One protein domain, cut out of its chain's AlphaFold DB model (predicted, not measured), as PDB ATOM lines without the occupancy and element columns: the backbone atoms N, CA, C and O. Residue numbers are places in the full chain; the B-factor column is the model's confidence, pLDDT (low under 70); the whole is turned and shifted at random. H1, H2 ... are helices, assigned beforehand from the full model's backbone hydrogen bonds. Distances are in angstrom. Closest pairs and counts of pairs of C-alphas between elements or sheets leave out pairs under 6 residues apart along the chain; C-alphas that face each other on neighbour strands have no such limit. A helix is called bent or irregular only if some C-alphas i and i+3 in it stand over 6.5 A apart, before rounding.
ATOM      1  N   LEU A 177      41.820 -58.261 -20.410       67.25
ATOM      2  CA  LEU A 177      41.292 -57.144 -21.187       67.25
ATOM      3  C   LEU A 177      41.188 -55.905 -20.290       67.25
ATOM      4  O   LEU A 177      41.478 -54.802 -20.753       67.25
ATOM      5  N   ASP A 178      40.839 -56.096 -19.017       68.69
ATOM      6  CA  ASP A 178      40.752 -55.011 -18.044       68.69
ATOM      7  C   ASP A 178      42.128 -54.392 -17.742       68.69
ATOM      8  O   ASP A 178      42.235 -53.167 -17.711       68.69
ATOM      9  N   GLU A 179      43.204 -55.185 -17.658       70.12
ATOM     10  CA  GLU A 179      44.582 -54.672 -17.519       70.12
ATOM     11  C   GLU A 179      45.035 -53.876 -18.754       70.12
ATOM     12  O   GLU A 179      45.698 -52.838 -18.642       70.12
ATOM     13  N   SER A 180      44.663 -54.346 -19.949       70.19
ATOM     14  CA  SER A 180      44.978 -53.672 -21.216       70.19
ATOM     15  C   SER A 180      44.234 -52.337 -21.335       70.19
ATOM     16  O   SER A 180      44.825 -51.320 -21.702       70.19
ATOM     17  N   LEU A 181      42.941 -52.330 -20.987       73.38
ATOM     18  CA  LEU A 181      42.105 -51.129 -20.910       73.38
ATOM     19  C   LEU A 181      42.652 -50.146 -19.886       73.38
ATOM     20  O   LEU A 181      42.766 -48.957 -20.174       73.38
ATOM     21  N   GLU A 182      43.006 -50.629 -18.701       77.56
ATOM     22  CA  GLU A 182      43.543 -49.795 -17.639       77.56
ATOM     23  C   GLU A 182      44.821 -49.090 -18.084       77.56
ATOM     24  O   GLU A 182      44.915 -47.868 -17.967       77.56
ATOM     25  N   TRP A 183      45.760 -49.810 -18.688       77.62
ATOM     26  CA  TRP A 183      46.972 -49.195 -19.214       77.62
ATOM     27  C   TRP A 183      46.690 -48.173 -20.308       77.62
ATOM     28  O   TRP A 183      47.150 -47.039 -20.200       77.62
ATOM     29  N   MET A 184      45.870 -48.535 -21.301       76.31
ATOM     30  CA  MET A 184      45.501 -47.638 -22.400       76.31
ATOM     31  C   MET A 184      44.850 -46.359 -21.892       76.31
ATOM     32  O   MET A 184      45.180 -45.267 -22.340       76.31
ATOM     33  N   THR A 185      43.952 -46.470 -20.915       82.94
ATOM     34  CA  THR A 185      43.332 -45.287 -20.313       82.94
ATOM     35  C   THR A 185      44.337 -44.423 -19.558       82.94
ATOM     36  O   THR A 185      44.161 -43.213 -19.499       82.94
ATOM     37  N   GLN A 186      45.403 -45.001 -18.998       80.38
ATOM     38  CA  GLN A 186      46.425 -44.258 -18.260       80.38
ATOM     39  C   GLN A 186      47.459 -43.571 -19.159       80.38
ATOM     40  O   GLN A 186      47.977 -42.519 -18.756       80.38
ATOM     41  N   THR A 187      47.764 -44.152 -20.321       77.56
ATOM     42  CA  THR A 187      48.789 -43.667 -21.256       77.56
ATOM     43  C   THR A 187      48.185 -42.873 -22.411       77.56
ATOM     44  O   THR A 187      48.581 -41.733 -22.614       77.56
ATOM     45  N   ASN A 188      47.176 -43.422 -23.094       79.44
ATOM     46  CA  ASN A 188      46.609 -42.901 -24.342       79.44
ATOM     47  C   ASN A 188      45.063 -42.991 -24.372       79.44
ATOM     48  O   ASN A 188      44.488 -43.746 -25.163       79.44
ATOM     49  N   PRO A 189      44.342 -42.232 -23.526       86.56
ATOM     50  CA  PRO A 189      42.887 -42.358 -23.402       86.56
ATOM     51  C   PRO A 189      42.088 -41.805 -24.591       86.56
ATOM     52  O   PRO A 189      40.978 -42.273 -24.840       86.56
ATOM     53  N   ALA A 190      42.613 -40.819 -25.324       83.75
ATOM     54  CA  ALA A 190      41.908 -40.187 -26.442       83.75
ATOM     55  C   ALA A 190      41.628 -41.163 -27.610       83.75
ATOM     56  O   ALA A 190      40.469 -41.280 -28.016       83.75
ATOM     57  N   PRO A 191      42.610 -41.948 -28.090       78.69
ATOM     58  CA  PRO A 191      42.382 -43.033 -29.052       78.69
ATOM     59  C   PRO A 191      41.344 -44.065 -28.597       78.69
ATOM     60  O   PRO A 191      40.476 -44.483 -29.367       78.69
ATOM     61  N   LEU A 192      41.366 -44.435 -27.312       83.56
ATOM     62  CA  LEU A 192      40.373 -45.353 -26.756       83.56
ATOM     63  C   LEU A 192      38.960 -44.747 -26.778       83.56
ATOM     64  O   LEU A 192      38.000 -45.447 -27.100       83.56
ATOM     65  N   ALA A 193      38.828 -43.449 -26.489       85.38
ATOM     66  CA  ALA A 193      37.557 -42.733 -26.573       85.38
ATOM     67  C   ALA A 193      37.030 -42.675 -28.017       85.38
ATOM     68  O   ALA A 193      35.864 -43.003 -28.249       85.38
ATOM     69  N   ARG A 194      37.898 -42.371 -28.994       80.06
ATOM     70  CA  ARG A 194      37.561 -42.401 -30.430       80.06
ATOM     71  C   ARG A 194      37.089 -43.784 -30.864       80.06
ATOM     72  O   ARG A 194      36.098 -43.912 -31.581       80.06
ATOM     73  N   ARG A 195      37.745 -44.851 -30.397       78.69
ATOM     74  CA  ARG A 195      37.298 -46.215 -30.696       78.69
ATOM     75  C   ARG A 195      35.935 -46.530 -30.099       78.69
ATOM     76  O   ARG A 195      35.114 -47.146 -30.777       78.69
ATOM     77  N   MET A 196      35.723 -46.157 -28.840       83.12
ATOM     78  CA  MET A 196      34.468 -46.390 -28.129       83.12
ATOM     79  C   MET A 196      33.305 -45.757 -28.896       83.12
ATOM     80  O   MET A 196      32.309 -46.418 -29.180       83.12
ATOM     81  N   GLU A 197      33.485 -44.511 -29.324       79.56
ATOM     82  CA  GLU A 197      32.562 -43.797 -30.199       79.56
ATOM     83  C   GLU A 197      32.339 -44.506 -31.547       79.56
ATOM     84  O   GLU A 197      31.196 -44.734 -31.943       79.56
ATOM     85  N   LEU A 198      33.407 -44.921 -32.236       71.12
ATOM     86  CA  LEU A 198      33.304 -45.631 -33.516       71.12
ATOM     87  C   LEU A 198      32.530 -46.953 -33.406       71.12
ATOM     88  O   LEU A 198      31.750 -47.291 -34.299       71.12
ATOM     89  N   ASP A 199      32.749 -47.730 -32.343       72.06
ATOM     90  CA  ASP A 199      32.046 -49.000 -32.141       72.06
ATOM     91  C   ASP A 199      30.567 -48.779 -31.770       72.06
ATOM     92  O   ASP A 199      29.709 -49.510 -32.279       72.06
ATOM     93  N   ARG A 200      30.245 -47.720 -31.010       73.06
ATOM     94  CA  ARG A 200      28.856 -47.279 -30.777       73.06
ATOM     95  C   ARG A 200      28.160 -46.867 -32.069       73.06
ATOM     96  O   ARG A 200      27.051 -47.331 -32.325       73.06
ATOM     97  N   GLY A 201      28.818 -46.067 -32.913       66.19
ATOM     98  CA  GLY A 201      28.279 -45.647 -34.213       66.19
ATOM     99  C   GLY A 201      27.965 -46.822 -35.149       66.19
ATOM    100  O   GLY A 201      27.119 -46.724 -36.034       66.19
ATOM    101  N   ARG A 202      28.592 -47.983 -34.919       67.81
ATOM    102  CA  ARG A 202      28.316 -49.246 -35.628       67.81
ATOM    103  C   ARG A 202      27.211 -50.091 -34.985       67.81
ATOM    104  O   ARG A 202      26.981 -51.211 -35.439       67.81
ATOM    105  N   GLY A 203      26.570 -49.606 -33.922       70.69
ATOM    106  CA  GLY A 203      25.561 -50.338 -33.156       70.69
ATOM    107  C   GLY A 203      26.114 -51.547 -32.399       70.69
ATOM    108  O   GLY A 203      25.355 -52.460 -32.071       70.69
ATOM    109  N   LYS A 204      27.430 -51.610 -32.150       66.12
ATOM    110  CA  LYS A 204      28.029 -52.724 -31.410       66.12
ATOM    111  C   LYS A 204      27.925 -52.455 -29.907       66.12
ATOM    112  O   LYS A 204      28.350 -51.388 -29.469       66.12
ATOM    113  N   PRO A 205      27.425 -53.404 -29.096       62.78
ATOM    114  CA  PRO A 205      27.522 -53.287 -27.650       62.78
ATOM    115  C   PRO A 205      29.000 -53.299 -27.250       62.78
ATOM    116  O   PRO A 205      29.726 -54.266 -27.496       62.78
ATOM    117  N   VAL A 206      29.456 -52.204 -26.650       70.50
ATOM    118  CA  VAL A 206      30.843 -52.039 -26.228       70.50
ATOM    119  C   VAL A 206      30.971 -52.594 -24.809       70.50
ATOM    120  O   VAL A 206      30.847 -51.871 -23.827       70.50
ATOM    121  N   ALA A 207      31.191 -53.909 -24.687       74.69
ATOM    122  CA  ALA A 207      31.267 -54.599 -23.389       74.69
ATOM    123  C   ALA A 207      32.329 -54.015 -22.431       74.69
ATOM    124  O   ALA A 207      32.245 -54.202 -21.223       74.69
ATOM    125  N   TRP A 208      33.308 -53.286 -22.971       80.69
ATOM    126  CA  TRP A 208      34.393 -52.637 -22.240       80.69
ATOM    127  C   TRP A 208      34.170 -51.138 -21.959       80.69
ATOM    128  O   TRP A 208      35.008 -50.519 -21.305       80.69
ATOM    129  N   GLU A 209      33.058 -50.543 -22.411       86.19
ATOM    130  CA  GLU A 209      32.768 -49.098 -22.300       86.19
ATOM    131  C   GLU A 209      32.837 -48.612 -20.850       86.19
ATOM    132  O   GLU A 209      33.474 -47.604 -20.556       86.19
ATOM    133  N   ALA A 210      32.252 -49.370 -19.920       86.94
ATOM    134  CA  ALA A 210      32.262 -49.015 -18.505       86.94
ATOM    135  C   ALA A 210      33.682 -49.011 -17.910       86.94
ATOM    136  O   ALA A 210      34.025 -48.102 -17.149       86.94
ATOM    137  N   THR A 211      34.515 -50.000 -18.250       85.06
ATOM    138  CA  THR A 211      35.911 -50.084 -17.788       85.06
ATOM    139  C   THR A 211      36.750 -48.957 -18.389       85.06
ATOM    140  O   THR A 211      37.445 -48.255 -17.651       85.06
ATOM    141  N   ALA A 212      36.633 -48.718 -19.701       87.81
ATOM    142  CA  ALA A 212      37.322 -47.622 -20.379       87.81
ATOM    143  C   ALA A 212      36.936 -46.264 -19.792       87.81
ATOM    144  O   ALA A 212      37.812 -45.474 -19.444       87.81
ATOM    145  N   PHE A 213      35.639 -46.013 -19.604       91.75
ATOM    146  CA  PHE A 213      35.161 -44.762 -19.033       91.75
ATOM    147  C   PHE A 213      35.689 -44.544 -17.608       91.75
ATOM    148  O   PHE A 213      36.207 -43.471 -17.299       91.75
ATOM    149  N   LYS A 214      35.653 -45.571 -16.746       92.06
ATOM    150  CA  LYS A 214      36.264 -45.502 -15.404       92.06
ATOM    151  C   LYS A 214      37.758 -45.185 -15.476       92.06
ATOM    152  O   LYS A 214      38.260 -44.406 -14.668       92.06
ATOM    153  N   GLY A 215      38.479 -45.777 -16.424       90.81
ATOM    154  CA  GLY A 215      39.887 -45.473 -16.654       90.81
ATOM    155  C   GLY A 215      40.125 -44.028 -17.105       90.81
ATOM    156  O   GLY A 215      41.004 -43.370 -16.560       90.81
ATOM    157  N   MET A 216      39.303 -43.493 -18.012       94.12
ATOM    158  CA  MET A 216      39.371 -42.088 -18.447       94.12
ATOM    159  C   MET A 216      39.105 -41.113 -17.292       94.12
ATOM    160  O   MET A 216      39.804 -40.109 -17.158       94.12
ATOM    161  N   VAL A 217      38.145 -41.428 -16.413       95.00
ATOM    162  CA  VAL A 217      37.890 -40.648 -15.189       95.00
ATOM    163  C   VAL A 217      39.119 -40.660 -14.278       95.00
ATOM    164  O   VAL A 217      39.573 -39.591 -13.874       95.00
ATOM    165  N   ARG A 218      39.726 -41.832 -14.033       94.31
ATOM    166  CA  ARG A 218      40.968 -41.951 -13.244       94.31
ATOM    167  C   ARG A 218      42.137 -41.194 -13.873       94.31
ATOM    168  O   ARG A 218      42.876 -40.512 -13.167       94.31
ATOM    169  N   TRP A 219      42.303 -41.283 -15.193       94.88
ATOM    170  CA  TRP A 219      43.334 -40.555 -15.934       94.88
ATOM    171  C   TRP A 219      43.199 -39.046 -15.749       94.88
ATOM    172  O   TRP A 219      44.189 -38.371 -15.459       94.88
ATOM    173  N   LYS A 220      41.966 -38.545 -15.866       94.44
ATOM    174  CA  LYS A 220      41.622 -37.142 -15.655       94.44
ATOM    175  C   LYS A 220      41.857 -36.727 -14.204       94.44
ATOM    176  O   LYS A 220      42.478 -35.695 -13.973       94.44
ATOM    177  N   ASP A 221      41.387 -37.505 -13.229       94.62
ATOM    178  CA  ASP A 221      41.589 -37.224 -11.799       94.62
ATOM    179  C   ASP A 221      43.074 -37.131 -11.444       94.62
ATOM    180  O   ASP A 221      43.486 -36.248 -10.695       94.62
ATOM    181  N   ALA A 222      43.898 -37.985 -12.050       93.56
ATOM    182  CA  ALA A 222      45.332 -37.991 -11.822       93.56
ATOM    183  C   ALA A 222      46.069 -36.774 -12.406       93.56
ATOM    184  O   ALA A 222      47.222 -36.580 -12.030       93.56
ATOM    185  N   ARG A 223      45.463 -35.984 -13.309       93.38
ATOM    186  CA  ARG A 223      46.163 -34.940 -14.095       93.38
ATOM    187  C   ARG A 223      45.525 -33.551 -14.059       93.38
ATOM    188  O   ARG A 223      46.244 -32.561 -14.056       93.38
ATOM    189  N   LEU A 224      44.196 -33.465 -14.057       91.44
ATOM    190  CA  LEU A 224      43.458 -32.212 -14.271       91.44
ATOM    191  C   LEU A 224      42.726 -31.691 -13.032       91.44
ATOM    192  O   LEU A 224      42.339 -30.526 -12.999       91.44
ATOM    193  N   VAL A 225      42.507 -32.529 -12.018       91.81
ATOM    194  CA  VAL A 225      41.872 -32.106 -10.758       91.81
ATOM    195  C   VAL A 225      42.872 -31.301  -9.915       91.81
ATOM    196  O   VAL A 225      44.074 -31.570  -9.975       91.81
ATOM    197  N   PRO A 226      42.429 -30.307  -9.120       87.50
ATOM    198  CA  PRO A 226      43.316 -29.584  -8.215       87.50
ATOM    199  C   PRO A 226      44.141 -30.530  -7.333       87.50
ATOM    200  O   PRO A 226      43.603 -31.474  -6.761       87.50
ATOM    201  N   ALA A 227      45.446 -30.261  -7.224       86.69
ATOM    202  CA  ALA A 227      46.420 -31.105  -6.514       86.69
ATOM    203  C   ALA A 227      46.568 -32.541  -7.066       86.69
ATOM    204  O   ALA A 227      47.005 -33.442  -6.351       86.69
ATOM    205  N   ALA A 228      46.246 -32.742  -8.345       88.81
ATOM    206  CA  ALA A 228      46.471 -33.989  -9.061       88.81
ATOM    207  C   ALA A 228      47.926 -34.499  -8.916       88.81
ATOM    208  O   ALA A 228      48.871 -33.729  -9.114       88.81
ATOM    209  N   PRO A 229      48.134 -35.799  -8.627       88.50
ATOM    210  CA  PRO A 229      49.462 -36.374  -8.391       88.50
ATOM    211  C   PRO A 229      50.359 -36.391  -9.635       88.50
ATOM    212  O   PRO A 229      51.577 -36.418  -9.509       88.50
ATOM    213  N   LYS A 230      49.765 -36.384 -10.832       90.50
ATOM    214  CA  LYS A 230      50.450 -36.327 -12.129       90.50
ATOM    215  C   LYS A 230      50.067 -35.052 -12.885       90.50
ATOM    216  O   LYS A 230      49.900 -35.085 -14.102       90.50
ATOM    217  N   ALA A 231      49.844 -33.950 -12.165       89.62
ATOM    218  CA  ALA A 231      49.572 -32.664 -12.797       89.62
ATOM    219  C   ALA A 231      50.698 -32.307 -13.792       89.62
ATOM    220  O   ALA A 231      51.866 -32.537 -13.455       89.62
ATOM    221  N   PRO A 232      50.376 -31.750 -14.974       89.62
ATOM    222  CA  PRO A 232      51.376 -31.278 -15.929       89.62
ATOM    223  C   PRO A 232      52.390 -30.334 -15.277       89.62
ATOM    224  O   PRO A 232      52.005 -29.448 -14.510       89.62
ATOM    225  N   GLN A 233      53.671 -30.531 -15.581       88.75
ATOM    226  CA  GLN A 233      54.778 -29.712 -15.076       88.75
ATOM    227  C   GLN A 233      55.263 -28.693 -16.110       88.75
ATOM    228  O   GLN A 233      55.904 -27.709 -15.752       88.75
ATOM    229  N   THR A 234      54.931 -28.894 -17.386       87.19
ATOM    230  CA  THR A 234      55.286 -27.982 -18.479       87.19
ATOM    231  C   THR A 234      54.050 -27.535 -19.255       87.19
ATOM    232  O   THR A 234      52.989 -28.160 -19.194       87.19
ATOM    233  N   LEU A 235      54.180 -26.441 -20.013       83.75
ATOM    234  CA  LEU A 235      53.109 -25.965 -20.891       83.75
ATOM    235  C   LEU A 235      52.772 -26.983 -21.996       83.75
ATOM    236  O   LEU A 235      51.600 -27.209 -22.269       83.75
ATOM    237  N   SER A 236      53.788 -27.640 -22.565       84.88
ATOM    238  CA  SER A 236      53.609 -28.683 -23.586       84.88
ATOM    239  C   SER A 236      52.812 -29.879 -23.049       84.88
ATOM    240  O   SER A 236      51.841 -30.315 -23.665       84.88
ATOM    241  N   GLU A 237      53.147 -30.356 -21.844       88.62
ATOM    242  CA  GLU A 237      52.374 -31.411 -21.177       88.62
ATOM    243  C   GLU A 237      50.931 -30.976 -20.900       88.62
ATOM    244  O   GLU A 237      50.004 -31.773 -21.048       88.62
ATOM    245  N   LEU A 238      50.727 -29.720 -20.496       89.06
ATOM    246  CA  LEU A 238      49.394 -29.186 -20.233       89.06
ATOM    247  C   LEU A 238      48.544 -29.145 -21.505       89.06
ATOM    248  O   LEU A 238      47.367 -29.506 -21.449       89.06
ATOM    249  N   ASP A 239      49.132 -28.739 -22.628       86.75
ATOM    250  CA  ASP A 239      48.444 -28.678 -23.914       86.75
ATOM    251  C   ASP A 239      48.094 -30.086 -24.422       86.75
ATOM    252  O   ASP A 239      46.935 -30.331 -24.756       86.75
ATOM    253  N   ALA A 240      49.021 -31.050 -24.336       86.44
ATOM    254  CA  ALA A 240      48.770 -32.450 -24.701       86.44
ATOM    255  C   ALA A 240      47.677 -33.114 -23.835       86.44
ATOM    256  O   ALA A 240      46.817 -33.855 -24.329       86.44
ATOM    257  N   VAL A 241      47.668 -32.834 -22.525       90.38
ATOM    258  CA  VAL A 241      46.593 -33.284 -21.624       90.38
ATOM    259  C   VAL A 241      45.273 -32.589 -21.969       90.38
ATOM    260  O   VAL A 241      44.222 -33.232 -21.927       90.38
ATOM    261  N   GLY A 242      45.306 -31.306 -22.333       89.44
ATOM    262  CA  GLY A 242      44.135 -30.558 -22.782       89.44
ATOM    263  C   GLY A 242      43.503 -31.152 -24.038       89.44
ATOM    264  O   GLY A 242      42.311 -31.456 -24.032       89.44
ATOM    265  N   GLU A 243      44.303 -31.410 -25.070       85.19
ATOM    266  CA  GLU A 243      43.876 -32.065 -26.310       85.19
ATOM    267  C   GLU A 243      43.246 -33.439 -26.047       85.19
ATOM    268  O   GLU A 243      42.137 -33.730 -26.514       85.19
ATOM    269  N   SER A 244      43.902 -34.259 -25.220       88.81
ATOM    270  CA  SER A 244      43.378 -35.571 -24.835       88.81
ATOM    271  C   SER A 244      42.043 -35.460 -24.098       88.81
ATOM    272  O   SER A 244      41.106 -36.202 -24.393       88.81
ATOM    273  N   PHE A 245      41.924 -34.519 -23.158       92.38
ATOM    274  CA  PHE A 245      40.686 -34.295 -22.415       92.38
ATOM    275  C   PHE A 245      39.544 -33.837 -23.319       92.38
ATOM    276  O   PHE A 245      38.445 -34.382 -23.215       92.38
ATOM    277  N   ILE A 246      39.789 -32.870 -24.205       86.88
ATOM    278  CA  ILE A 246      38.772 -32.385 -25.140       86.88
ATOM    279  C   ILE A 246      38.339 -33.504 -26.088       86.88
ATOM    280  O   ILE A 246      37.140 -33.692 -26.282       86.88
ATOM    281  N   THR A 247      39.276 -34.320 -26.579       83.75
ATOM    282  CA  THR A 247      38.947 -35.499 -27.390       83.75
ATOM    283  C   THR A 247      38.035 -36.466 -26.633       83.75
ATOM    284  O   THR A 247      36.976 -36.830 -27.140       83.75
ATOM    285  N   ILE A 248      38.392 -36.839 -25.396       88.94
ATOM    286  CA  ILE A 248      37.550 -37.702 -24.551       88.94
ATOM    287  C   ILE A 248      36.167 -37.072 -24.382       88.94
ATOM    288  O   ILE A 248      35.164 -37.726 -24.647       88.94
ATOM    289  N   PHE A 249      36.104 -35.804 -23.970       87.88
ATOM    290  CA  PHE A 249      34.851 -35.092 -23.734       87.88
ATOM    291  C   PHE A 249      33.946 -35.099 -24.972       87.88
ATOM    292  O   PHE A 249      32.748 -35.371 -24.856       87.88
ATOM    293  N   ASN A 250      34.517 -34.866 -26.155       78.81
ATOM    294  CA  ASN A 250      33.787 -34.899 -27.415       78.81
ATOM    295  C   ASN A 250      33.249 -36.289 -27.737       78.81
ATOM    296  O   ASN A 250      32.083 -36.401 -28.111       78.81
ATOM    297  N   CYS A 251      34.051 -37.345 -27.584       80.94
ATOM    298  CA  CYS A 251      33.629 -38.719 -27.873       80.94
ATOM    299  C   CYS A 251      32.469 -39.194 -26.975       80.94
ATOM    300  O   CYS A 251      31.753 -40.127 -27.330       80.94
ATOM    301  N   LEU A 252      32.223 -38.530 -25.839       83.19
ATOM    302  CA  LEU A 252      31.092 -38.815 -24.946       83.19
ATOM    303  C   LEU A 252      29.778 -38.118 -25.359       83.19
ATOM    304  O   LEU A 252      28.785 -38.225 -24.641       83.19
ATOM    305  N   HIS A 253      29.739 -37.366 -26.462       77.06
ATOM    306  CA  HIS A 253      28.568 -36.553 -26.819       77.06
ATOM    307  C   HIS A 253      27.286 -37.357 -27.118       77.06
ATOM    308  O   HIS A 253      26.208 -36.921 -26.719       77.06
ATOM    309  N   ASP A 254      27.422 -38.532 -27.742       72.31
ATOM    310  CA  ASP A 254      26.341 -39.482 -28.044       72.31
ATOM    311  C   ASP A 254      25.957 -40.342 -26.832       72.31
ATOM    312  O   ASP A 254      25.117 -41.242 -26.924       72.31
ATOM    313  N   MET A 255      26.622 -40.135 -25.692       80.00
ATOM    314  CA  MET A 255      26.314 -40.811 -24.436       80.00
ATOM    315  C   MET A 255      25.311 -40.001 -23.619       80.00
ATOM    316  O   MET A 255      25.102 -38.807 -23.837       80.00
ATOM    317  N   GLU A 256      24.708 -40.656 -22.623       80.81
ATOM    318  CA  GLU A 256      23.879 -39.952 -21.649       80.81
ATOM    319  C   GLU A 256      24.665 -38.775 -21.030       80.81
ATOM    320  O   GLU A 256      25.833 -38.957 -20.663       80.81
ATOM    321  N   PRO A 257      24.047 -37.588 -20.851       81.94
ATOM    322  CA  PRO A 257      24.725 -36.388 -20.344       81.94
ATOM    323  C   PRO A 257      25.570 -36.615 -19.082       81.94
ATOM    324  O   PRO A 257      26.670 -36.071 -18.970       81.94
ATOM    325  N   LYS A 258      25.134 -37.525 -18.198       85.44
ATOM    326  CA  LYS A 258      25.839 -37.914 -16.965       85.44
ATOM    327  C   LYS A 258      27.304 -38.325 -17.172       85.44
ATOM    328  O   LYS A 258      28.120 -38.128 -16.272       85.44
ATOM    329  N   TYR A 259      27.664 -38.896 -18.325       87.75
ATOM    330  CA  TYR A 259      29.049 -39.280 -18.625       87.75
ATOM    331  C   TYR A 259      29.935 -38.043 -18.805       87.75
ATOM    332  O   TYR A 259      31.016 -37.963 -18.220       87.75
ATOM    333  N   ARG A 260      29.443 -37.034 -19.536       86.56
ATOM    334  CA  ARG A 260      30.122 -35.739 -19.696       86.56
ATOM    335  C   ARG A 260      30.150 -34.950 -18.389       86.56
ATOM    336  O   ARG A 260      31.181 -34.398 -18.023       86.56
ATOM    337  N   GLU A 261      29.066 -34.958 -17.623       87.88
ATOM    338  CA  GLU A 261      29.059 -34.348 -16.287       87.88
ATOM    339  C   GLU A 261      30.094 -34.996 -15.358       87.88
ATOM    340  O   GLU A 261      30.789 -34.309 -14.609       87.88
ATOM    341  N   THR A 262      30.234 -36.321 -15.428       92.06
ATOM    342  CA  THR A 262      31.206 -37.077 -14.630       92.06
ATOM    343  C   THR A 262      32.638 -36.789 -15.073       92.06
ATOM    344  O   THR A 262      33.487 -36.563 -14.211       92.06
ATOM    345  N   ILE A 263      32.918 -36.725 -16.382       91.75
ATOM    346  CA  ILE A 263      34.267 -36.394 -16.862       91.75
ATOM    347  C   ILE A 263      34.645 -34.943 -16.552       91.75
ATOM    348  O   ILE A 263      35.816 -34.643 -16.412       91.75
ATOM    349  N   VAL A 264      33.699 -34.018 -16.409       91.00
ATOM    350  CA  VAL A 264      34.022 -32.622 -16.065       91.00
ATOM    351  C   VAL A 264      34.154 -32.413 -14.550       91.00
ATOM    352  O   VAL A 264      34.827 -31.485 -14.084       91.00
ATOM    353  N   ARG A 265      33.540 -33.292 -13.753       92.69
ATOM    354  CA  ARG A 265      33.499 -33.191 -12.292       92.69
ATOM    355  C   ARG A 265      34.906 -33.070 -11.696       92.69
ATOM    356  O   ARG A 265      35.814 -33.834 -12.018       92.69
ATOM    357  N   GLY A 266      35.080 -32.099 -10.801       91.12
ATOM    358  CA  GLY A 266      36.299 -31.919 -10.006       91.12
ATOM    359  C   GLY A 266      37.458 -31.164 -10.671       91.12
ATOM    360  O   GLY A 266      38.347 -30.747  -9.947       91.12
ATOM    361  N   ILE A 267      37.466 -30.922 -11.991       91.31
ATOM    362  CA  ILE A 267      38.591 -30.229 -12.671       91.31
ATOM    363  C   ILE A 267      38.732 -28.755 -12.223       91.31
ATOM    364  O   ILE A 267      39.824 -28.192 -12.182       91.31
ATOM    365  N   GLY A 268      37.624 -28.120 -11.842       92.12
ATOM    366  CA  GLY A 268      37.591 -26.703 -11.482       92.12
ATOM    367  C   GLY A 268      37.752 -25.761 -12.691       92.12
ATOM    368  O   GLY A 268      38.144 -26.191 -13.777       92.12
ATOM    369  N   PRO A 269      37.440 -24.461 -12.541       94.00
ATOM    370  CA  PRO A 269      37.410 -23.530 -13.673       94.00
ATOM    371  C   PRO A 269      38.733 -23.364 -14.424       94.00
ATOM    372  O   PRO A 269      38.748 -23.357 -15.652       94.00
ATOM    373  N   VAL A 270      39.849 -23.268 -13.696       91.12
ATOM    374  CA  VAL A 270      41.189 -23.111 -14.283       91.12
ATOM    375  C   VAL A 270      41.602 -24.341 -15.091       91.12
ATOM    376  O   VAL A 270      42.114 -24.199 -16.199       91.12
ATOM    377  N   GLY A 271      41.360 -25.547 -14.567       90.62
ATOM    378  CA  GLY A 271      41.685 -26.779 -15.281       90.62
ATOM    379  C   GLY A 271      40.868 -26.919 -16.567       90.62
ATOM    380  O   GLY A 271      41.422 -27.264 -17.606       90.62
ATOM    381  N   VAL A 272      39.577 -26.559 -16.529       91.81
ATOM    382  CA  VAL A 272      38.707 -26.580 -17.717       91.81
ATOM    383  C   VAL A 272      39.154 -25.542 -18.747       91.81
ATOM    384  O   VAL A 272      39.221 -25.863 -19.929       91.81
ATOM    385  N   PHE A 273      39.515 -24.329 -18.314       92.25
ATOM    386  CA  PHE A 273      40.084 -23.312 -19.200       92.25
ATOM    387  C   PHE A 273      41.356 -23.814 -19.885       92.25
ATOM    388  O   PHE A 273      41.465 -23.746 -21.105       92.25
ATOM    389  N   ASN A 274      42.300 -24.359 -19.117       90.31
ATOM    390  CA  ASN A 274      43.564 -24.819 -19.675       90.31
ATOM    391  C   ASN A 274      43.388 -26.003 -20.628       90.31
ATOM    392  O   ASN A 274      44.064 -26.043 -21.653       90.31
ATOM    393  N   ALA A 275      42.456 -26.911 -20.333       88.81
ATOM    394  CA  ALA A 275      42.137 -28.006 -21.233       88.81
ATOM    395  C   ALA A 275      41.473 -27.516 -22.530       88.81
ATOM    396  O   ALA A 275      41.827 -27.985 -23.605       88.81
ATOM    397  N   ALA A 276      40.567 -26.536 -22.447       87.12
ATOM    398  CA  ALA A 276      39.941 -25.924 -23.618       87.12
ATOM    399  C   ALA A 276      40.957 -25.176 -24.502       87.12
ATOM    400  O   ALA A 276      40.898 -25.285 -25.721       87.12
ATOM    401  N   VAL A 277      41.901 -24.447 -23.902       85.44
ATOM    402  CA  VAL A 277      42.974 -23.756 -24.635       85.44
ATOM    403  C   VAL A 277      43.934 -24.754 -25.291       85.44
ATOM    404  O   VAL A 277      44.250 -24.597 -26.464       85.44
ATOM    405  N   GLY A 278      44.372 -25.788 -24.566       81.94
ATOM    406  CA  GLY A 278      45.284 -26.808 -25.103       81.94
ATOM    407  C   GLY A 278      44.640 -27.687 -26.180       81.94
ATOM    408  O   GLY A 278      45.275 -28.034 -27.166       81.94
ATOM    409  N   GLY A 279      43.351 -27.994 -26.026       74.81
ATOM    410  CA  GLY A 279      42.565 -28.769 -26.982       74.81
ATOM    411  C   GLY A 279      41.797 -27.926 -27.995       74.81
ATOM    412  O   GLY A 279      40.794 -28.403 -28.519       74.81
ATOM    413  N   GLU A 280      42.218 -26.687 -28.268       73.75
ATOM    414  CA  GLU A 280      41.485 -25.760 -29.142       73.75
ATOM    415  C   GLU A 280      41.172 -26.331 -30.532       73.75
ATOM    416  O   GLU A 280      40.124 -26.037 -31.104       73.75
ATOM    417  N   ILE A 281      42.063 -27.179 -31.052       63.75
ATOM    418  CA  ILE A 281      41.937 -27.837 -32.355       63.75
ATOM    419  C   ILE A 281      40.777 -28.834 -32.341       63.75
ATOM    420  O   ILE A 281      40.067 -28.988 -33.335       63.75
ATOM    421  N   GLU A 282      40.562 -29.473 -31.192       61.72
ATOM    422  CA  GLU A 282      39.545 -30.493 -31.002       61.72
ATOM    423  C   GLU A 282      38.221 -29.908 -30.469       61.72
ATOM    424  O   GLU A 282      37.242 -30.628 -30.341       61.72
ATOM    425  N   LEU A 283      38.105 -28.610 -30.171       67.25
ATOM    426  CA  LEU A 283      36.846 -28.011 -29.700       67.25
ATOM    427  C   LEU A 283      35.821 -27.861 -30.844       67.25
ATOM    428  O   LEU A 283      35.623 -26.773 -31.374       67.25
ATOM    429  N   TYR A 284      35.149 -28.953 -31.228       58.56
ATOM    430  CA  TYR A 284      34.301 -28.996 -32.431       58.56
ATOM    431  C   TYR A 284      32.892 -29.598 -32.253       58.56
ATOM    432  O   TYR A 284      32.213 -29.854 -33.234       58.56
ATOM    433  N   ARG A 285      32.376 -29.857 -31.043       48.78
ATOM    434  CA  ARG A 285      31.033 -30.491 -30.871       48.78
ATOM    435  C   ARG A 285      29.961 -29.650 -30.179       48.78
ATOM    436  O   ARG A 285      29.010 -30.153 -29.580       48.78
ATOM    437  N   LEU A 286      30.094 -28.340 -30.261       45.59
ATOM    438  CA  LEU A 286      29.607 -27.475 -29.191       45.59
ATOM    439  C   LEU A 286      28.271 -26.779 -29.442       45.59
ATOM    440  O   LEU A 286      27.781 -26.100 -28.545       45.59
ATOM    441  N   GLY A 287      27.649 -26.999 -30.601       41.66
ATOM    442  CA  GLY A 287      26.242 -26.635 -30.823       41.66
ATOM    443  C   GLY A 287      25.252 -27.774 -30.550       41.66
ATOM    444  O   GLY A 287      24.070 -27.636 -30.838       41.66
ATOM    445  N   THR A 288      25.697 -28.875 -29.930       44.56
ATOM    446  CA  THR A 288      24.868 -29.469 -28.870       44.56
ATOM    447  C   THR A 288      25.310 -28.775 -27.590       44.56
ATOM    448  O   THR A 288      26.496 -28.873 -27.281       44.56
ATOM    449  N   SER A 289      24.419 -28.030 -26.927       49.28
ATOM    450  CA  SER A 289      24.427 -27.526 -25.528       49.28
ATOM    451  C   SER A 289      25.704 -27.655 -24.667       49.28
ATOM    452  O   SER A 289      26.083 -26.748 -23.946       49.28
ATOM    453  N   SER A 290      26.423 -28.766 -24.729       57.88
ATOM    454  CA  SER A 290      27.546 -29.171 -23.891       57.88
ATOM    455  C   SER A 290      28.712 -28.198 -23.652       57.88
ATOM    456  O   SER A 290      29.097 -28.088 -22.496       57.88
ATOM    457  N   TYR A 291      29.309 -27.477 -24.612       68.62
ATOM    458  CA  TYR A 291      30.363 -26.508 -24.215       68.62
ATOM    459  C   TYR A 291      29.784 -25.254 -23.613       68.62
ATOM    460  O   TYR A 291      30.268 -24.852 -22.562       68.62
ATOM    461  N   ARG A 292      28.752 -24.675 -24.239       68.62
ATOM    462  CA  ARG A 292      28.052 -23.508 -23.691       68.62
ATOM    463  C   ARG A 292      27.609 -23.795 -22.251       68.62
ATOM    464  O   ARG A 292      27.954 -23.039 -21.346       68.62
ATOM    465  N   ASP A 293      26.993 -24.955 -22.039       69.38
ATOM    466  CA  ASP A 293      26.330 -25.318 -20.786       69.38
ATOM    467  C   ASP A 293      27.253 -26.011 -19.773       69.38
ATOM    468  O   ASP A 293      26.955 -25.998 -18.581       69.38
ATOM    469  N   HIS A 294      28.378 -26.602 -20.200       79.94
ATOM    470  CA  HIS A 294      29.328 -27.257 -19.288       79.94
ATOM    471  C   HIS A 294      30.657 -26.509 -19.232       79.94
ATOM    472  O   HIS A 294      30.964 -25.877 -18.222       79.94
ATOM    473  N   LEU A 295      31.473 -26.588 -20.288       86.88
ATOM    474  CA  LEU A 295      32.861 -26.119 -20.220       86.88
ATOM    475  C   LEU A 295      32.936 -24.592 -20.072       86.88
ATOM    476  O   LEU A 295      33.547 -24.094 -19.128       86.88
ATOM    477  N   HIS A 296      32.264 -23.845 -20.949       86.56
ATOM    478  CA  HIS A 296      32.206 -22.388 -20.895       86.56
ATOM    479  C   HIS A 296      31.525 -21.892 -19.620       86.56
ATOM    480  O   HIS A 296      32.089 -21.040 -18.942       86.56
ATOM    481  N   ALA A 297      30.386 -22.473 -19.224       87.19
ATOM    482  CA  ALA A 297      29.714 -22.121 -17.972       87.19
ATOM    483  C   ALA A 297      30.637 -22.257 -16.744       87.19
ATOM    484  O   ALA A 297      30.668 -21.380 -15.875       87.19
ATOM    485  N   ILE A 298      31.441 -23.325 -16.681       90.62
ATOM    486  CA  ILE A 298      32.417 -23.536 -15.604       90.62
ATOM    487  C   ILE A 298      33.534 -22.490 -15.642       90.62
ATOM    488  O   ILE A 298      33.896 -21.958 -14.589       90.62
ATOM    489  N   ILE A 299      34.061 -22.173 -16.827       93.12
ATOM    490  CA  ILE A 299      35.093 -21.140 -16.986       93.12
ATOM    491  C   ILE A 299      34.536 -19.768 -16.586       93.12
ATOM    492  O   ILE A 299      35.153 -19.070 -15.782       93.12
ATOM    493  N   MET A 300      33.338 -19.410 -17.053       93.31
ATOM    494  CA  MET A 300      32.671 -18.145 -16.734       93.31
ATOM    495  C   MET A 300      32.380 -17.990 -15.248       93.31
ATOM    496  O   MET A 300      32.556 -16.900 -14.695       93.31
ATOM    497  N   ARG A 301      31.999 -19.076 -14.567       92.69
ATOM    498  CA  ARG A 301      31.894 -19.080 -13.106       92.69
ATOM    499  C   ARG A 301      33.237 -18.726 -12.463       92.69
ATOM    500  O   ARG A 301      33.272 -17.849 -11.606       92.69
ATOM    501  N   GLY A 302      34.336 -19.328 -12.920       93.00
ATOM    502  CA  GLY A 302      35.680 -19.003 -12.437       93.00
ATOM    503  C   GLY A 302      36.103 -17.558 -12.705       93.00
ATOM    504  O   GLY A 302      36.683 -16.919 -11.830       93.00
ATOM    505  N   ILE A 303      35.772 -17.013 -13.879       93.50
ATOM    506  CA  ILE A 303      36.021 -15.603 -14.218       93.50
ATOM    507  C   ILE A 303      35.235 -14.683 -13.278       93.50
ATOM    508  O   ILE A 303      35.783 -13.716 -12.746       93.50
ATOM    509  N   LYS A 304      33.965 -15.005 -13.008       92.44
ATOM    510  CA  LYS A 304      33.127 -14.261 -12.059       92.44
ATOM    511  C   LYS A 304      33.693 -14.315 -10.637       92.44
ATOM    512  O   LYS A 304      33.772 -13.279  -9.987       92.44
ATOM    513  N   GLU A 305      34.122 -15.489 -10.175       94.00
ATOM    514  CA  GLU A 305      34.762 -15.693  -8.865       94.00
ATOM    515  C   GLU A 305      36.123 -14.988  -8.749       94.00
ATOM    516  O   GLU A 305      36.543 -14.601  -7.659       94.00
ATOM    517  N   ALA A 306      36.840 -14.822  -9.861       92.00
ATOM    518  CA  ALA A 306      38.074 -14.047  -9.903       92.00
ATOM    519  C   ALA A 306      37.831 -12.528  -9.937       92.00
ATOM    520  O   ALA A 306      38.741 -11.761  -9.634       92.00
ATOM    521  N   GLY A 307      36.620 -12.089 -10.288       91.50
ATOM    522  CA  GLY A 307      36.225 -10.681 -10.378       91.50
ATOM    523  C   GLY A 307      36.655  -9.972 -11.669       91.50
ATOM    524  O   GLY A 307      36.158  -8.874 -11.942       91.50
ATOM    525  N   SER A 308      37.547 -10.577 -12.457       91.00
ATOM    526  CA  SER A 308      37.896 -10.165 -13.819       91.00
ATOM    527  C   SER A 308      38.547 -11.310 -14.603       91.00
ATOM    528  O   SER A 308      39.022 -12.290 -14.019       91.00
ATOM    529  N   PHE A 309      38.592 -11.181 -15.930       90.50
ATOM    530  CA  PHE A 309      39.266 -12.148 -16.798       90.50
ATOM    531  C   PHE A 309      40.780 -12.186 -16.547       90.50
ATOM    532  O   PHE A 309      41.374 -13.255 -16.508       90.50
ATOM    533  N   GLU A 310      41.408 -11.045 -16.277       88.38
ATOM    534  CA  GLU A 310      42.842 -10.943 -15.986       88.38
ATOM    535  C   GLU A 310      43.208 -11.649 -14.680       88.38
ATOM    536  O   GLU A 310      44.174 -12.410 -14.634       88.38
ATOM    537  N   ALA A 311      42.414 -11.431 -13.628       89.00
ATOM    538  CA  ALA A 311      42.593 -12.116 -12.355       89.00
ATOM    539  C   ALA A 311      42.411 -13.633 -12.512       89.00
ATOM    540  O   ALA A 311      43.096 -14.416 -11.857       89.00
ATOM    541  N   PHE A 312      41.513 -14.055 -13.404       92.06
ATOM    542  CA  PHE A 312      41.339 -15.459 -13.747       92.06
ATOM    543  C   PHE A 312      42.542 -16.027 -14.514       92.06
ATOM    544  O   PHE A 312      43.056 -17.075 -14.127       92.06
ATOM    545  N   LEU A 313      43.046 -15.331 -15.539       88.44
ATOM    546  CA  LEU A 313      44.239 -15.753 -16.283       88.44
ATOM    547  C   LEU A 313      45.467 -15.862 -15.378       88.44
ATOM    548  O   LEU A 313      46.228 -16.816 -15.503       88.44
ATOM    549  N   ALA A 314      45.638 -14.936 -14.431       86.06
ATOM    550  CA  ALA A 314      46.726 -14.994 -13.455       86.06
ATOM    551  C   ALA A 314      46.655 -16.252 -12.573       86.06
ATOM    552  O   ALA A 314      47.685 -16.804 -12.200       86.06
ATOM    553  N   ARG A 315      45.444 -16.746 -12.275       87.06
ATOM    554  CA  ARG A 315      45.256 -18.042 -11.600       87.06
ATOM    555  C   ARG A 315      45.513 -19.224 -12.539       87.06
ATOM    556  O   ARG A 315      45.932 -20.279 -12.072       87.06
ATOM    557  N   ALA A 316      45.233 -19.068 -13.834       84.06
ATOM    558  CA  ALA A 316      45.373 -20.128 -14.828       84.06
ATOM    559  C   ALA A 316      46.821 -20.388 -15.258       84.06
ATOM    560  O   ALA A 316      47.185 -21.540 -15.510       84.06
ATOM    561  N   SER A 317      47.646 -19.346 -15.282       72.81
ATOM    562  CA  SER A 317      49.086 -19.434 -15.504       72.81
ATOM    563  C   SER A 317      49.805 -19.646 -14.184       72.81
ATOM    564  O   SER A 317      50.334 -18.733 -13.554       72.81
ATOM    565  N   HIS A 318      49.776 -20.895 -13.734       66.19
ATOM    566  CA  HIS A 318      50.411 -21.298 -12.493       66.19
ATOM    567  C   HIS A 318      51.937 -21.132 -12.598       66.19
ATOM    568  O   HIS A 318      52.549 -21.663 -13.521       66.19
ATOM    569  N   ALA A 319      52.580 -20.530 -11.591       56.75
ATOM    570  CA  ALA A 319      54.049 -20.431 -11.505       56.75
ATOM    571  C   ALA A 319      54.779 -21.798 -11.519       56.75
ATOM    572  O   ALA A 319      55.996 -21.857 -11.649       56.75
ATOM    573  N   ARG A 320      54.033 -22.905 -11.379       64.50
ATOM    574  CA  ARG A 320      54.547 -24.282 -11.414       64.50
ATOM    575  C   ARG A 320      54.877 -24.777 -12.825       64.50
ATOM    576  O   ARG A 320      55.607 -25.746 -12.934       64.50
ATOM    577  N   LEU A 321      54.369 -24.123 -13.871       72.12
ATOM    578  CA  LEU A 321      54.549 -24.528 -15.273       72.12
ATOM    579  C   LEU A 321      55.801 -23.910 -15.931       72.12
ATOM    580  O   LEU A 321      55.947 -23.951 -17.151       72.12
ATOM    581  N   GLY A 322      56.682 -23.313 -15.123       69.38
ATOM    582  CA  GLY A 322      57.901 -22.646 -15.571       69.38
ATOM    583  C   GLY A 322      57.710 -21.176 -15.983       69.38
ATOM    584  O   GLY A 322      56.581 -20.677 -16.039       69.38
ATOM    585  N   PRO A 323      58.816 -20.458 -16.256       66.19
ATOM    586  CA  PRO A 323      58.799 -19.043 -16.645       66.19
ATOM    587  C   PRO A 323      58.022 -18.791 -17.947       66.19
ATOM    588  O   PRO A 323      57.322 -17.784 -18.064       66.19
ATOM    589  N   ASP A 324      58.039 -19.752 -18.873       66.81
ATOM    590  CA  ASP A 324      57.328 -19.672 -20.154       66.81
ATOM    591  C   ASP A 324      55.805 -19.563 -19.979       66.81
ATOM    592  O   ASP A 324      55.124 -18.923 -20.782       66.81
ATOM    593  N   ALA A 325      55.244 -20.117 -18.898       67.00
ATOM    594  CA  ALA A 325      53.807 -20.065 -18.634       67.00
ATOM    595  C   ALA A 325      53.305 -18.660 -18.258       67.00
ATOM    596  O   ALA A 325      52.150 -18.321 -18.538       67.00
ATOM    597  N   ALA A 326      54.167 -17.836 -17.651       62.91
ATOM    598  CA  ALA A 326      53.859 -16.440 -17.353       62.91
ATOM    599  C   ALA A 326      53.847 -15.598 -18.637       62.91
ATOM    600  O   ALA A 326      52.952 -14.778 -18.833       62.91
ATOM    601  N   HIS A 327      54.786 -15.848 -19.553       65.75
ATOM    602  CA  HIS A 327      54.829 -15.192 -20.865       65.75
ATOM    603  C   HIS A 327      53.705 -15.678 -21.796       65.75
ATOM    604  O   HIS A 327      53.181 -14.911 -22.602       65.75
ATOM    605  N   ALA A 328      53.240 -16.918 -21.625       70.38
ATOM    606  CA  ALA A 328      52.132 -17.479 -22.391       70.38
ATOM    607  C   ALA A 328      50.739 -16.958 -21.974       70.38
ATOM    608  O   ALA A 328      49.765 -17.250 -22.670       70.38
ATOM    609  N   MET A 329      50.607 -16.188 -20.883       74.12
ATOM    610  CA  MET A 329      49.314 -15.684 -20.379       74.12
ATOM    611  C   MET A 329      48.497 -14.944 -21.440       74.12
ATOM    612  O   MET A 329      47.332 -15.280 -21.668       74.12
ATOM    613  N   GLY A 330      49.115 -13.957 -22.097       70.88
ATOM    614  CA  GLY A 330      48.461 -13.164 -23.139       70.88
ATOM    615  C   GLY A 330      48.008 -14.049 -24.298       70.88
ATOM    616  O   GLY A 330      46.844 -14.017 -24.691       70.88
ATOM    617  N   ARG A 331      48.889 -14.946 -24.759       75.31
ATOM    618  CA  ARG A 331      48.597 -15.897 -25.839       75.31
ATOM    619  C   ARG A 331      47.429 -16.830 -25.503       75.31
ATOM    620  O   ARG A 331      46.524 -16.983 -26.317       75.31
ATOM    621  N   ARG A 332      47.405 -17.424 -24.305       82.38
ATOM    622  CA  ARG A 332      46.313 -18.318 -23.866       82.38
ATOM    623  C   ARG A 332      44.991 -17.567 -23.718       82.38
ATOM    624  O   ARG A 332      43.946 -18.087 -24.099       82.38
ATOM    625  N   GLY A 333      45.033 -16.331 -23.214       83.81
ATOM    626  CA  GLY A 333      43.869 -15.445 -23.178       83.81
ATOM    627  C   GLY A 333      43.313 -15.164 -24.576       83.81
ATOM    628  O   GLY A 333      42.112 -15.302 -24.793       83.81
ATOM    629  N   MET A 334      44.185 -14.858 -25.537       77.12
ATOM    630  CA  MET A 334      43.809 -14.614 -26.934       77.12
ATOM    631  C   MET A 334      43.227 -15.855 -27.618       77.12
ATOM    632  O   MET A 334      42.197 -15.754 -28.284       77.12
ATOM    633  N   ILE A 335      43.823 -17.031 -27.401       78.38
ATOM    634  CA  ILE A 335      43.265 -18.315 -27.846       78.38
ATOM    635  C   ILE A 335      41.837 -18.486 -27.326       78.38
ATOM    636  O   ILE A 335      40.925 -18.785 -28.096       78.38
ATOM    637  N   TYR A 336      41.619 -18.251 -26.032       84.81
ATOM    638  CA  TYR A 336      40.296 -18.395 -25.444       84.81
ATOM    639  C   TYR A 336      39.290 -17.381 -26.003       84.81
ATOM    640  O   TYR A 336      38.169 -17.767 -26.326       84.81
ATOM    641  N   LEU A 337      39.689 -16.116 -26.194       80.94
ATOM    642  CA  LEU A 337      38.856 -15.100 -26.851       80.94
ATOM    643  C   LEU A 337      38.490 -15.498 -28.287       80.94
ATOM    644  O   LEU A 337      37.352 -15.290 -28.710       80.94
ATOM    645  N   ARG A 338      39.405 -16.129 -29.032       75.75
ATOM    646  CA  ARG A 338      39.066 -16.730 -30.328       75.75
ATOM    647  C   ARG A 338      38.044 -17.845 -30.163       75.75
ATOM    648  O   ARG A 338      37.031 -17.822 -30.856       75.75
ATOM    649  N   VAL A 339      38.296 -18.806 -29.272       75.88
ATOM    650  CA  VAL A 339      37.405 -19.954 -29.044       75.88
ATOM    651  C   VAL A 339      35.992 -19.453 -28.752       75.88
ATOM    652  O   VAL A 339      35.046 -19.845 -29.428       75.88
ATOM    653  N   VAL A 340      35.830 -18.521 -27.814       78.19
ATOM    654  CA  VAL A 340      34.503 -17.997 -27.466       78.19
ATOM    655  C   VAL A 340      33.889 -17.139 -28.570       78.19
ATOM    656  O   VAL A 340      32.683 -17.218 -28.777       78.19
ATOM    657  N   SER A 341      34.686 -16.409 -29.359       72.69
ATOM    658  CA  SER A 341      34.207 -15.710 -30.559       72.69
ATOM    659  C   SER A 341      33.669 -16.679 -31.615       72.69
ATOM    660  O   SER A 341      32.615 -16.423 -32.200       72.69
ATOM    661  N   SER A 342      34.330 -17.824 -31.806       65.44
ATOM    662  CA  SER A 342      33.885 -18.893 -32.710       65.44
ATOM    663  C   SER A 342      32.560 -19.530 -32.280       65.44
ATOM    664  O   SER A 342      31.845 -20.053 -33.133       65.44
ATOM    665  N   PHE A 343      32.199 -19.424 -30.996       68.06
ATOM    666  CA  PHE A 343      30.906 -19.852 -30.447       68.06
ATOM    667  C   PHE A 343      29.916 -18.704 -30.206       68.06
ATOM    668  O   PHE A 343      28.846 -18.940 -29.654       68.06
ATOM    669  N   GLY A 344      30.241 -17.465 -30.597       68.00
ATOM    670  CA  GLY A 344      29.357 -16.310 -30.384       68.00
ATOM    671  C   GLY A 344      29.165 -15.942 -28.910       68.00
ATOM    672  O   GLY A 344      28.167 -15.330 -28.556       68.00
ATOM    673  N   LEU A 345      30.117 -16.321 -28.059       77.62
ATOM    674  CA  LEU A 345      30.136 -16.104 -26.608       77.62
ATOM    675  C   LEU A 345      31.120 -14.994 -26.212       77.62
ATOM    676  O   LEU A 345      31.541 -14.895 -25.062       77.62
ATOM    677  N   LEU A 346      31.556 -14.185 -27.183       80.62
ATOM    678  CA  LEU A 346      32.529 -13.122 -26.937       80.62
ATOM    679  C   LEU A 346      31.965 -12.063 -25.979       80.62
ATOM    680  O   LEU A 346      32.677 -11.608 -25.086       80.62
ATOM    681  N   ASP A 347      30.683 -11.730 -26.127       81.69
ATOM    682  CA  ASP A 347      29.995 -10.725 -25.311       81.69
ATOM    683  C   ASP A 347      30.029 -11.068 -23.817       81.69
ATOM    684  O   ASP A 347      30.380 -10.218 -22.997       81.69
ATOM    685  N   ASP A 348      29.781 -12.338 -23.479       82.38
ATOM    686  CA  ASP A 348      29.766 -12.834 -22.097       82.38
ATOM    687  C   ASP A 348      31.100 -12.584 -21.374       82.38
ATOM    688  O   ASP A 348      31.140 -12.388 -20.153       82.38
ATOM    689  N   ILE A 349      32.202 -12.565 -22.129       86.12
ATOM    690  CA  ILE A 349      33.555 -12.373 -21.603       86.12
ATOM    691  C   ILE A 349      33.987 -10.918 -21.637       86.12
ATOM    692  O   ILE A 349      34.615 -10.477 -20.674       86.12
ATOM    693  N   LEU A 350      33.672 -10.161 -22.691       84.50
ATOM    694  CA  LEU A 350      34.142  -8.778 -22.824       84.50
ATOM    695  C   LEU A 350      33.672  -7.884 -21.670       84.50
ATOM    696  O   LEU A 350      34.399  -6.968 -21.275       84.50
ATOM    697  N   ASP A 351      32.528  -8.180 -21.056       81.81
ATOM    698  CA  ASP A 351      32.044  -7.508 -19.839       81.81
ATOM    699  C   ASP A 351      32.887  -7.792 -18.584       81.81
ATOM    700  O   ASP A 351      32.747  -7.122 -17.558       81.81
TER     701      ASP A 351
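Overview. This is residues 177 to 351 of the 691 residues of an uncharacterized protein of Hyphomicrobiaceae bacterium (UniProt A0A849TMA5). Helices pack into a block longer than it is wide: H1, H2, H3 and H4 make one half, and H7, H8 and H9 gather round H6 in the other. H4 and H6 cross near the middle, H5 packs on H3 at one side, and short H10 lies at the far end by H9. The printed part has 175 residues, with ten named helices, H1 to H10 in chain order, and no named strand; its class is all helix. It is compact, with a radius of gyration of the C-alphas of 16.1 A, and spans 46 by 33 by 24 A.

Arrangement. Start at H1, residues 177 to 187, which touches H3, residues 209 to 221; their closest C-alphas, of Thr 185 and Gly 215, are 5.0 A apart. H2, residues 189 to 201, forms a hairpin with H3, at a shallow tilt of 29 degrees, opposite ways; the closest C-alphas are those of Pro 189 and Met 216, 6.1 A. With residues 244 to 251 alone, H4, residues 235 to 251, touches H2, closest at the C-alphas of Ala 190 and Ser 244, 5.1 A. H2, H3 and H4 form an up-and-down bundle, each running against the one before it. H5, residues 257 to 264, touches residues 216 to 220 of H3 alone, closest at the C-alphas of Val 217 and Ile 263, 5.8 A. Next comes the hub, H6, residues 268 to 278, about perpendicular to H4 at 83 degrees; the C-alphas of Gly 242 and Ala 275 come to 3.6 A. H6 also touches H7, residues 290 to 306, at Pro 269 and Ile 299, C-alphas 4.7 A apart; H8, residues 309 to 316, at Val 270 and Ala 316, 5.2 A; and H9, residues 323 to 342, at Val 277 and Tyr 336, 6.0 A. H7 and H8 touch only at the corner. H10, residues 346 to 350, only just touches H9, with 3 pairs of C-alphas within 8 A. Every O i to N i+4 pair is within hydrogen-bond range in H1 to H6, H8 and H10, against 11 of 13 in H7 and 12 of 16 in H9.

Along the chain. Find C-alpha 177 at (41.292, -57.144, -21.187), where H1 begins. H4 runs 24.3 A from C-alpha 235 at (53.109, -25.965, -20.891). H7 spans 23.1 A and is only just irregular, C-alphas 293 and 296 being 6.6 A apart; H9 spans 29.6 A and is irregular, with 7.1 A from C-alpha 327 to 330. H10 ends at C-alpha 350, (34.142, -8.778, -22.824).

Size, cuts and confidence. The C-alphas of Leu 177 and Asp 351, the two farthest apart, are 50.5 A from each other. The printed part has no cut; its long links are H3 to H4 and H6 to H7. Mean pLDDT of the printed part is 80.8, and residues 281 to 293 are among those under 70.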